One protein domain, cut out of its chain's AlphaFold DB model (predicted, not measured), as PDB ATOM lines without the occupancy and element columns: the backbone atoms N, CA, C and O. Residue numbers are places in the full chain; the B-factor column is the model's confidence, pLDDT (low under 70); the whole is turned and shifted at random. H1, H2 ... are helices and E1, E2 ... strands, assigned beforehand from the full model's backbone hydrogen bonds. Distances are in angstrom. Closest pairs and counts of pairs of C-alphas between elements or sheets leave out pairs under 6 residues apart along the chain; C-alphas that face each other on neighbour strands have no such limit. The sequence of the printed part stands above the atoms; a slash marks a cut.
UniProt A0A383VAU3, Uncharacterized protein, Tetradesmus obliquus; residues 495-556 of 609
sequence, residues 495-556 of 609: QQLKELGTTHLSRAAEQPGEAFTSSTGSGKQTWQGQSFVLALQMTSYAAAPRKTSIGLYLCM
ATOM      1  N   GLN A 495     275.774 166.844 449.336       84.94
ATOM      2  CA  GLN A 495     276.418 167.916 450.086       84.94
ATOM      3  C   GLN A 495     277.680 167.438 450.822       84.94
ATOM      4  O   GLN A 495     278.709 168.093 450.708       84.94
ATOM      5  N   GLN A 496     277.646 166.276 451.483       82.62
ATOM      6  CA  GLN A 496     278.826 165.715 452.155       82.62
ATOM      7  C   GLN A 496     279.922 165.355 451.149       82.62
ATOM      8  O   GLN A 496     281.102 165.583 451.404       82.62
ATOM      9  N   LEU A 497     279.538 164.835 449.977       83.69
ATOM     10  CA  LEU A 497     280.483 164.558 448.895       83.69
ATOM     11  C   LEU A 497     281.115 165.853 448.356       83.69
ATOM     12  O   LEU A 497     282.323 165.905 448.125       83.69
ATOM     13  N   LYS A 498     280.311 166.911 448.191       84.81
ATOM     14  CA  LYS A 498     280.781 168.233 447.765       84.81
ATOM     15  C   LYS A 498     281.741 168.833 448.789       84.81
ATOM     16  O   LYS A 498     282.808 169.282 448.394       84.81
ATOM     17  N   GLU A 499     281.393 168.796 450.074       87.56
ATOM     18  CA  GLU A 499     282.228 169.285 451.177       87.56
ATOM     19  C   GLU A 499     283.553 168.521 451.271       87.56
ATOM     20  O   GLU A 499     284.613 169.135 451.415       87.56
ATOM     21  N   LEU A 500     283.521 167.191 451.121       84.88
ATOM     22  CA  LEU A 500     284.726 166.364 451.063       84.88
ATOM     23  C   LEU A 500     285.623 166.788 449.890       84.88
ATOM     24  O   LEU A 500     286.824 166.992 450.076       84.88
ATOM     25  N   GLY A 501     285.030 166.967 448.705       85.00
ATOM     26  CA  GLY A 501     285.732 167.381 447.495       85.00
ATOM     27  C   GLY A 501     286.337 168.779 447.601       85.00
ATOM     28  O   GLY A 501     287.515 168.955 447.299       85.00
ATOM     29  N   THR A 502     285.580 169.766 448.087       87.81
ATOM     30  CA  THR A 502     286.086 171.132 448.282       87.81
ATOM     31  C   THR A 502     287.190 171.169 449.326       87.81
ATOM     32  O   THR A 502     288.220 171.785 449.089       87.81
ATOM     33  N   THR A 503     287.027 170.455 450.444       87.50
ATOM     34  CA  THR A 503     288.052 170.384 451.497       87.50
ATOM     35  C   THR A 503     289.340 169.754 450.972       87.50
ATOM     36  O   THR A 503     290.435 170.230 451.272       87.50
ATOM     37  N   HIS A 504     289.218 168.696 450.168       83.88
ATOM     38  CA  HIS A 504     290.361 168.032 449.554       83.88
ATOM     39  C   HIS A 504     291.091 168.947 448.560       83.88
ATOM     40  O   HIS A 504     292.310 169.073 448.632       83.88
ATOM     41  N   LEU A 505     290.352 169.627 447.676       84.56
ATOM     42  CA  LEU A 505     290.923 170.551 446.690       84.56
ATOM     43  C   LEU A 505     291.595 171.762 447.347       84.56
ATOM     44  O   LEU A 505     292.684 172.140 446.924       84.56
ATOM     45  N   SER A 506     290.990 172.336 448.392       87.88
ATOM     46  CA  SER A 506     291.591 173.449 449.135       87.88
ATOM     47  C   SER A 506     292.915 173.042 449.784       87.88
ATOM     48  O   SER A 506     293.913 173.732 449.606       87.88
ATOM     49  N   ARG A 507     292.970 171.880 450.454       85.31
ATOM     50  CA  ARG A 507     294.222 171.374 451.048       85.31
ATOM     51  C   ARG A 507     295.291 171.066 450.006       85.31
ATOM     52  O   ARG A 507     296.453 171.401 450.205       85.31
ATOM     53  N   ALA A 508     294.901 170.461 448.886       82.19
ATOM     54  CA  ALA A 508     295.828 170.175 447.796       82.19
ATOM     55  C   ALA A 508     296.428 171.457 447.184       82.19
ATOM     56  O   ALA A 508     297.562 171.431 446.710       82.19
ATOM     57  N   ALA A 509     295.690 172.574 447.202       84.94
ATOM     58  CA  ALA A 509     296.186 173.870 446.742       84.94
ATOM     59  C   ALA A 509     297.174 174.520 447.728       84.94
ATOM     60  O   ALA A 509     298.119 175.175 447.293       84.94
ATOM     61  N   GLU A 510     296.976 174.333 449.036       90.12
ATOM     62  CA  GLU A 510     297.858 174.874 450.081       90.12
ATOM     63  C   GLU A 510     299.209 174.144 450.157       90.12
ATOM     64  O   GLU A 510     300.226 174.765 450.461       90.12
ATOM     65  N   GLN A 511     299.234 172.837 449.873       85.44
ATOM     66  CA  GLN A 511     300.422 171.985 450.012       85.44
ATOM     67  C   GLN A 511     300.698 171.174 448.733       85.44
ATOM     68  O   GLN A 511     300.508 169.953 448.698       85.44
ATOM     69  N   PRO A 512     301.155 171.827 447.651       78.75
ATOM     70  CA  PRO A 512     301.465 171.141 446.405       78.75
ATOM     71  C   PRO A 512     302.656 170.189 446.592       78.75
ATOM     72  O   PRO A 512     303.774 170.622 446.857       78.75
ATOM     73  N   GLY A 513     302.420 168.886 446.418       75.50
ATOM     74  CA  GLY A 513     303.461 167.850 446.458       75.50
ATOM     75  C   GLY A 513     303.299 166.803 447.561       75.50
ATOM     76  O   GLY A 513     303.897 165.734 447.455       75.50
ATOM     77  N   GLU A 514     302.458 167.050 448.570       75.56
ATOM     78  CA  GLU A 514     302.161 166.064 449.615       75.56
ATOM     79  C   GLU A 514     300.934 165.209 449.267       75.56
ATOM     80  O   GLU A 514     299.927 165.682 448.736       75.56
ATOM     81  N   ALA A 515     301.014 163.909 449.563       73.44
ATOM     82  CA  ALA A 515     299.884 163.002 449.416       73.44
ATOM     83  C   ALA A 515     298.882 163.255 450.549       73.44
ATOM     84  O   ALA A 515     299.113 162.857 451.690       73.44
ATOM     85  N   PHE A 516     297.755 163.897 450.233       73.69
ATOM     86  CA  PHE A 516     296.697 164.143 451.206       73.69
ATOM     87  C   PHE A 516     295.567 163.112 451.106       73.69
ATOM     88  O   PHE A 516     295.241 162.604 450.032       73.69
ATOM     89  N   THR A 517     294.950 162.819 452.250       73.81
ATOM     90  CA  THR A 517     293.815 161.908 452.382       73.81
ATOM     91  C   THR A 517     292.664 162.610 453.103       73.81
ATOM     92  O   THR A 517     292.760 162.896 454.294       73.81
ATOM     93  N   SER A 518     291.554 162.847 452.399       73.44
ATOM     94  CA  SER A 518     290.284 163.241 453.029       73.44
ATOM     95  C   SER A 518     289.387 162.017 453.126       73.44
ATOM     96  O   SER A 518     289.218 161.326 452.123       73.44
ATOM     97  N   SER A 519     288.775 161.765 454.284       76.12
ATOM     98  CA  SER A 519     287.795 160.686 454.423       76.12
ATOM     99  C   SER A 519     286.503 161.151 455.079       76.12
ATOM    100  O   SER A 519     286.557 161.811 456.116       76.12
ATOM    101  N   THR A 520     285.359 160.743 454.533       78.19
ATOM    102  CA  THR A 520     284.079 160.741 455.259       78.19
ATOM    103  C   THR A 520     283.670 159.301 455.536       78.19
ATOM    104  O   THR A 520     283.852 158.433 454.686       78.19
ATOM    105  N   GLY A 521     283.197 159.022 456.746       75.25
ATOM    106  CA  GLY A 521     282.780 157.686 457.159       75.25
ATOM    107  C   GLY A 521     281.271 157.534 457.084       75.25
ATOM    108  O   GLY A 521     280.529 158.463 457.397       75.25
ATOM    109  N   SER A 522     280.804 156.341 456.743       77.44
ATOM    110  CA  SER A 522     279.461 155.914 457.091       77.44
ATOM    111  C   SER A 522     279.293 155.940 458.612       77.44
ATOM    112  O   SER A 522     280.266 155.955 459.376       77.44
ATOM    113  N   GLY A 523     278.050 155.824 459.077       74.88
ATOM    114  CA  GLY A 523     277.818 155.335 460.435       74.88
ATOM    115  C   GLY A 523     278.570 154.017 460.678       74.88
ATOM    116  O   GLY A 523     278.970 153.330 459.737       74.88
ATOM    117  N   LYS A 524     278.798 153.664 461.942       73.44
ATOM    118  CA  LYS A 524     279.423 152.390 462.309       73.44
ATOM    119  C   LYS A 524     278.510 151.235 461.890       73.44
ATOM    120  O   LYS A 524     277.362 151.184 462.310       73.44
ATOM    121  N   GLN A 525     279.044 150.317 461.097       75.75
ATOM    122  CA  GLN A 525     278.343 149.159 460.553       75.75
ATOM    123  C   GLN A 525     278.819 147.893 461.262       75.75
ATOM    124  O   GLN A 525     279.953 147.829 461.756       75.75
ATOM    125  N   THR A 526     277.953 146.886 461.359       65.19
ATOM    126  CA  THR A 526     278.276 145.633 462.047       65.19
ATOM    127  C   THR A 526     277.864 144.411 461.249       65.19
ATOM    128  O   THR A 526     276.718 144.320 460.832       65.19
ATOM    129  N   TRP A 527     278.782 143.453 461.102       75.00
ATOM    130  CA  TRP A 527     278.537 142.171 460.435       75.00
ATOM    131  C   TRP A 527     279.339 141.060 461.101       75.00
ATOM    132  O   TRP A 527     280.530 141.247 461.354       75.00
ATOM    133  N   GLN A 528     278.699 139.928 461.421       74.69
ATOM    134  CA  GLN A 528     279.325 138.774 462.087       74.69
ATOM    135  C   GLN A 528     280.066 139.161 463.372       74.69
ATOM    136  O   GLN A 528     281.143 138.657 463.702       74.69
ATOM    137  N   GLY A 529     279.528 140.152 464.075       64.06
ATOM    138  CA  GLY A 529     280.149 140.692 465.267       64.06
ATOM    139  C   GLY A 529     281.493 141.393 465.026       64.06
ATOM    140  O   GLY A 529     282.239 141.583 465.981       64.06
ATOM    141  N   GLN A 530     281.803 141.828 463.799       68.62
ATOM    142  CA  GLN A 530     282.872 142.782 463.481       68.62
ATOM    143  C   GLN A 530     282.283 144.154 463.181       68.62
ATOM    144  O   GLN A 530     281.135 144.282 462.776       68.62
ATOM    145  N   SER A 531     282.975 145.211 463.607       66.00
ATOM    146  CA  SER A 531     282.512 146.594 463.461       66.00
ATOM    147  C   SER A 531     283.423 147.212 462.437       66.00
ATOM    148  O   SER A 531     284.635 147.199 462.638       66.00
ATOM    149  N   PHE A 532     282.847 147.768 461.394       73.50
ATOM    150  CA  PHE A 532     283.591 148.459 460.365       73.50
ATOM    151  C   PHE A 532     282.887 149.772 460.059       73.50
ATOM    152  O   PHE A 532     281.731 149.994 460.409       73.50
ATOM    153  N   VAL A 533     283.628 150.688 459.467       75.06
ATOM    154  CA  VAL A 533     283.089 151.931 458.930       75.06
ATOM    155  C   VAL A 533     283.403 151.870 457.454       75.06
ATOM    156  O   VAL A 533     284.538 151.561 457.110       75.06
ATOM    157  N   LEU A 534     282.421 152.130 456.600       75.56
ATOM    158  CA  LEU A 534     282.693 152.370 455.195       75.56
ATOM    159  C   LEU A 534     283.228 153.791 455.106       75.56
ATOM    160  O   LEU A 534     282.487 154.742 455.315       75.56
ATOM    161  N   ALA A 535     284.525 153.954 454.886       75.31
ATOM    162  CA  ALA A 535     285.081 155.277 454.643       75.31
ATOM    163  C   ALA A 535     285.175 155.514 453.141       75.31
ATOM    164  O   ALA A 535     285.657 154.646 452.425       75.31
ATOM    165  N   LEU A 536     284.731 156.688 452.700       74.25
ATOM    166  CA  LEU A 536     284.977 157.241 451.382       74.25
ATOM    167  C   LEU A 536     286.257 158.062 451.459       74.25
ATOM    168  O   LEU A 536     286.254 159.121 452.088       74.25
ATOM    169  N   GLN A 537     287.329 157.589 450.833       75.75
ATOM    170  CA  GLN A 537     288.620 158.270 450.854       75.75
ATOM    171  C   GLN A 537     288.929 158.914 449.499       75.75
ATOM    172  O   GLN A 537     288.930 158.215 448.492       75.75
ATOM    173  N   MET A 538     289.233 160.217 449.484       73.38
ATOM    174  CA  MET A 538     289.801 160.918 448.328       73.38
ATOM    175  C   MET A 538     291.308 161.083 448.524       73.38
ATOM    176  O   MET A 538     291.745 161.630 449.544       73.38
ATOM    177  N   THR A 539     292.087 160.628 447.547       73.25
ATOM    178  CA  THR A 539     293.547 160.751 447.518       73.25
ATOM    179  C   THR A 539     294.002 161.470 446.255       73.25
ATOM    180  O   THR A 539     293.515 161.195 445.158       73.25
ATOM    181  N   SER A 540     294.963 162.378 446.404       71.88
ATOM    182  CA  SER A 540     295.647 163.040 445.293       71.88
ATOM    183  C   SER A 540     297.093 162.556 445.222       71.88
ATOM    184  O   SER A 540     297.828 162.650 446.206       71.88
ATOM    185  N   TYR A 541     297.524 162.066 444.059       68.50
ATOM    186  CA  TYR A 541     298.915 161.669 443.835       68.50
ATOM    187  C   TYR A 541     299.698 162.811 443.184       68.50
ATOM    188  O   TYR A 541     299.329 163.297 442.117       68.50
ATOM    189  N   ALA A 542     300.811 163.206 443.801       60.56
ATOM    190  CA  ALA A 542     301.663 164.302 443.329       60.56
ATOM    191  C   ALA A 542     302.495 163.965 442.070       60.56
ATOM    192  O   ALA A 542     303.123 164.845 441.487       60.56
ATOM    193  N   ALA A 543     302.511 162.704 441.627       55.94
ATOM    194  CA  ALA A 543     303.496 162.207 440.664       55.94
ATOM    195  C   ALA A 543     303.271 162.630 439.194       55.94
ATOM    196  O   ALA A 543     304.118 162.344 438.352       55.94
ATOM    197  N   ALA A 544     302.174 163.319 438.853       54.66
ATOM    198  CA  ALA A 544     301.961 163.825 437.494       54.66
ATOM    199  C   ALA A 544     301.220 165.178 437.500       54.66
ATOM    200  O   ALA A 544     300.031 165.214 437.825       54.66
ATOM    201  N   PRO A 545     301.852 166.290 437.072       53.56
ATOM    202  CA  PRO A 545     301.340 167.657 437.251       53.56
ATOM    203  C   PRO A 545     300.068 168.018 436.454       53.56
ATOM    204  O   PRO A 545     299.735 169.195 436.341       53.56
ATOM    205  N   ARG A 546     299.348 167.051 435.861       53.88
ATOM    206  CA  ARG A 546     298.146 167.308 435.038       53.88
ATOM    207  C   ARG A 546     297.019 166.275 435.152       53.88
ATOM    208  O   ARG A 546     296.061 166.363 434.387       53.88
ATOM    209  N   LYS A 547     297.095 165.297 436.064       50.19
ATOM    210  CA  LYS A 547     296.003 164.329 436.272       50.19
ATOM    211  C   LYS A 547     295.728 164.117 437.756       50.19
ATOM    212  O   LYS A 547     296.388 163.316 438.404       50.19
ATOM    213  N   THR A 548     294.706 164.796 438.264       50.56
ATOM    214  CA  THR A 548     294.113 164.479 439.564       50.56
ATOM    215  C   THR A 548     293.154 163.311 439.362       50.56
ATOM    216  O   THR A 548     292.054 163.483 438.841       50.56
ATOM    217  N   SER A 549     293.576 162.097 439.704       54.69
ATOM    218  CA  SER A 549     292.663 160.956 439.779       54.69
ATOM    219  C   SER A 549     291.957 160.986 441.128       54.69
ATOM    220  O   SER A 549     292.616 160.854 442.156       54.69
ATOM    221  N   ILE A 550     290.635 161.140 441.134       53.12
ATOM    222  CA  ILE A 550     289.832 160.932 442.340       53.12
ATOM    223  C   ILE A 550     289.517 159.439 442.404       53.12
ATOM    224  O   ILE A 550     288.695 158.938 441.639       53.12
ATOM    225  N   GLY A 551     290.221 158.724 443.278       57.84
ATOM    226  CA  GLY A 551     289.886 157.346 443.620       57.84
ATOM    227  C   GLY A 551     288.791 157.314 444.680       57.84
ATOM    228  O   GLY A 551     288.777 158.156 445.574       57.84
ATOM    229  N   LEU A 552     287.881 156.349 444.570       56.47
ATOM    230  CA  LEU A 552     286.859 156.078 445.571       56.47
ATOM    231  C   LEU A 552     287.232 154.779 446.281       56.47
ATOM    232  O   LEU A 552     286.982 153.694 445.763       56.47
ATOM    233  N   TYR A 553     287.890 154.888 447.432       61.75
ATOM    234  CA  TYR A 553     288.295 153.714 448.204       61.75
ATOM    235  C   TYR A 553     287.267 153.451 449.288       61.75
ATOM    236  O   TYR A 553     287.011 154.339 450.093       61.75
ATOM    237  N   LEU A 554     286.727 152.233 449.313       60.75
ATOM    238  CA  LEU A 554     286.005 151.690 450.456       60.75
ATOM    239  C   LEU A 554     287.018 151.038 451.389       60.75
ATOM    240  O   LEU A 554     287.456 149.909 451.176       60.75
ATOM    241  N   CYS A 555     287.411 151.770 452.424       60.88
ATOM    242  CA  CYS A 555     288.211 151.194 453.493       60.88
ATOM    243  C   CYS A 555     287.264 150.558 454.510       60.88
ATOM    244  O   CYS A 555     286.374 151.237 455.016       60.88
ATOM    245  N   MET A 556     287.469 149.276 454.820       63.00
ATOM    246  CA  MET A 556     286.800 148.571 455.917       63.00
ATOM    247  C   MET A 556     287.825 148.258 457.009       63.00
ATOM    248  O   MET A 556     288.219 147.101 457.188       63.00
TER     249      MET A 556
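Overview. This is residues 495 to 556 of the 609 residues of an uncharacterized protein of Tetradesmus obliquus (UniProt A0A383VAU3). A long hairpin of two strands, E1 and E2, bends along its length, with the short strand E3 beside E2 and one helix, H1, over one face of this narrow sheet, towards the end away from the turn at residues 528 and 529. The printed part has 62 residues, with one named helix and three named strands in the order H1 E1 E2 E3. The sheet's order is E1 - E2 - E3, antiparallel throughout, and the class is mixed, helices and strands. The whole is loose, with a radius of gyration of the C-alphas of 13.7 A, and elongated, spanning 44 by 24 by 15 A.

Along the chain. E1, residues 517 to 527, measures 26.2 A from first to last C-alpha and bends by 66 degrees at residue 523. E2, residues 530 to 539, measures 26.3 A, and E3, residues 553 to 555, ends with C-alpha 555 at (288.211, 151.194, 453.493). H1, residues 495 to 510, measures 22.5 A and begins with C-alpha 495 at (276.418, 167.916, 450.086).

Arrangement. E1, E2 and E3 form a meander, each strand the antiparallel neighbour of the one before. In the hairpin E1 and E2, N 522 and O 534 are 2.7 A apart, within hydrogen-bond range. In the hairpin E2 and E3, N 537 and O 553 are within range at 3.3 A. The sheet is only just strongly twisted, with C-alphas up to 4.5 A off its best plane. H1 is on one face of it, in two layers, helix over sheet, at a height over the sheet of 8.8 A. H1 lies over E1 and runs along the strands, at 3 degrees to E1 on the local plane. Their closest C-alphas, of His 504 and Ser 518, are 5.9 A apart. Every O i to N i+4 pair in H1 is within hydrogen-bond range.

Size, cuts and confidence. The two C-alphas farthest apart, of Gly 529 and Pro 545, are 44.3 A apart. The printed part has no cut. The link from E2 to E3, residues 540 to 552, is long. Mean pLDDT of the printed part is 72.7; residue 526, residues 529 to 531 and residues 541 to 556 are under 70.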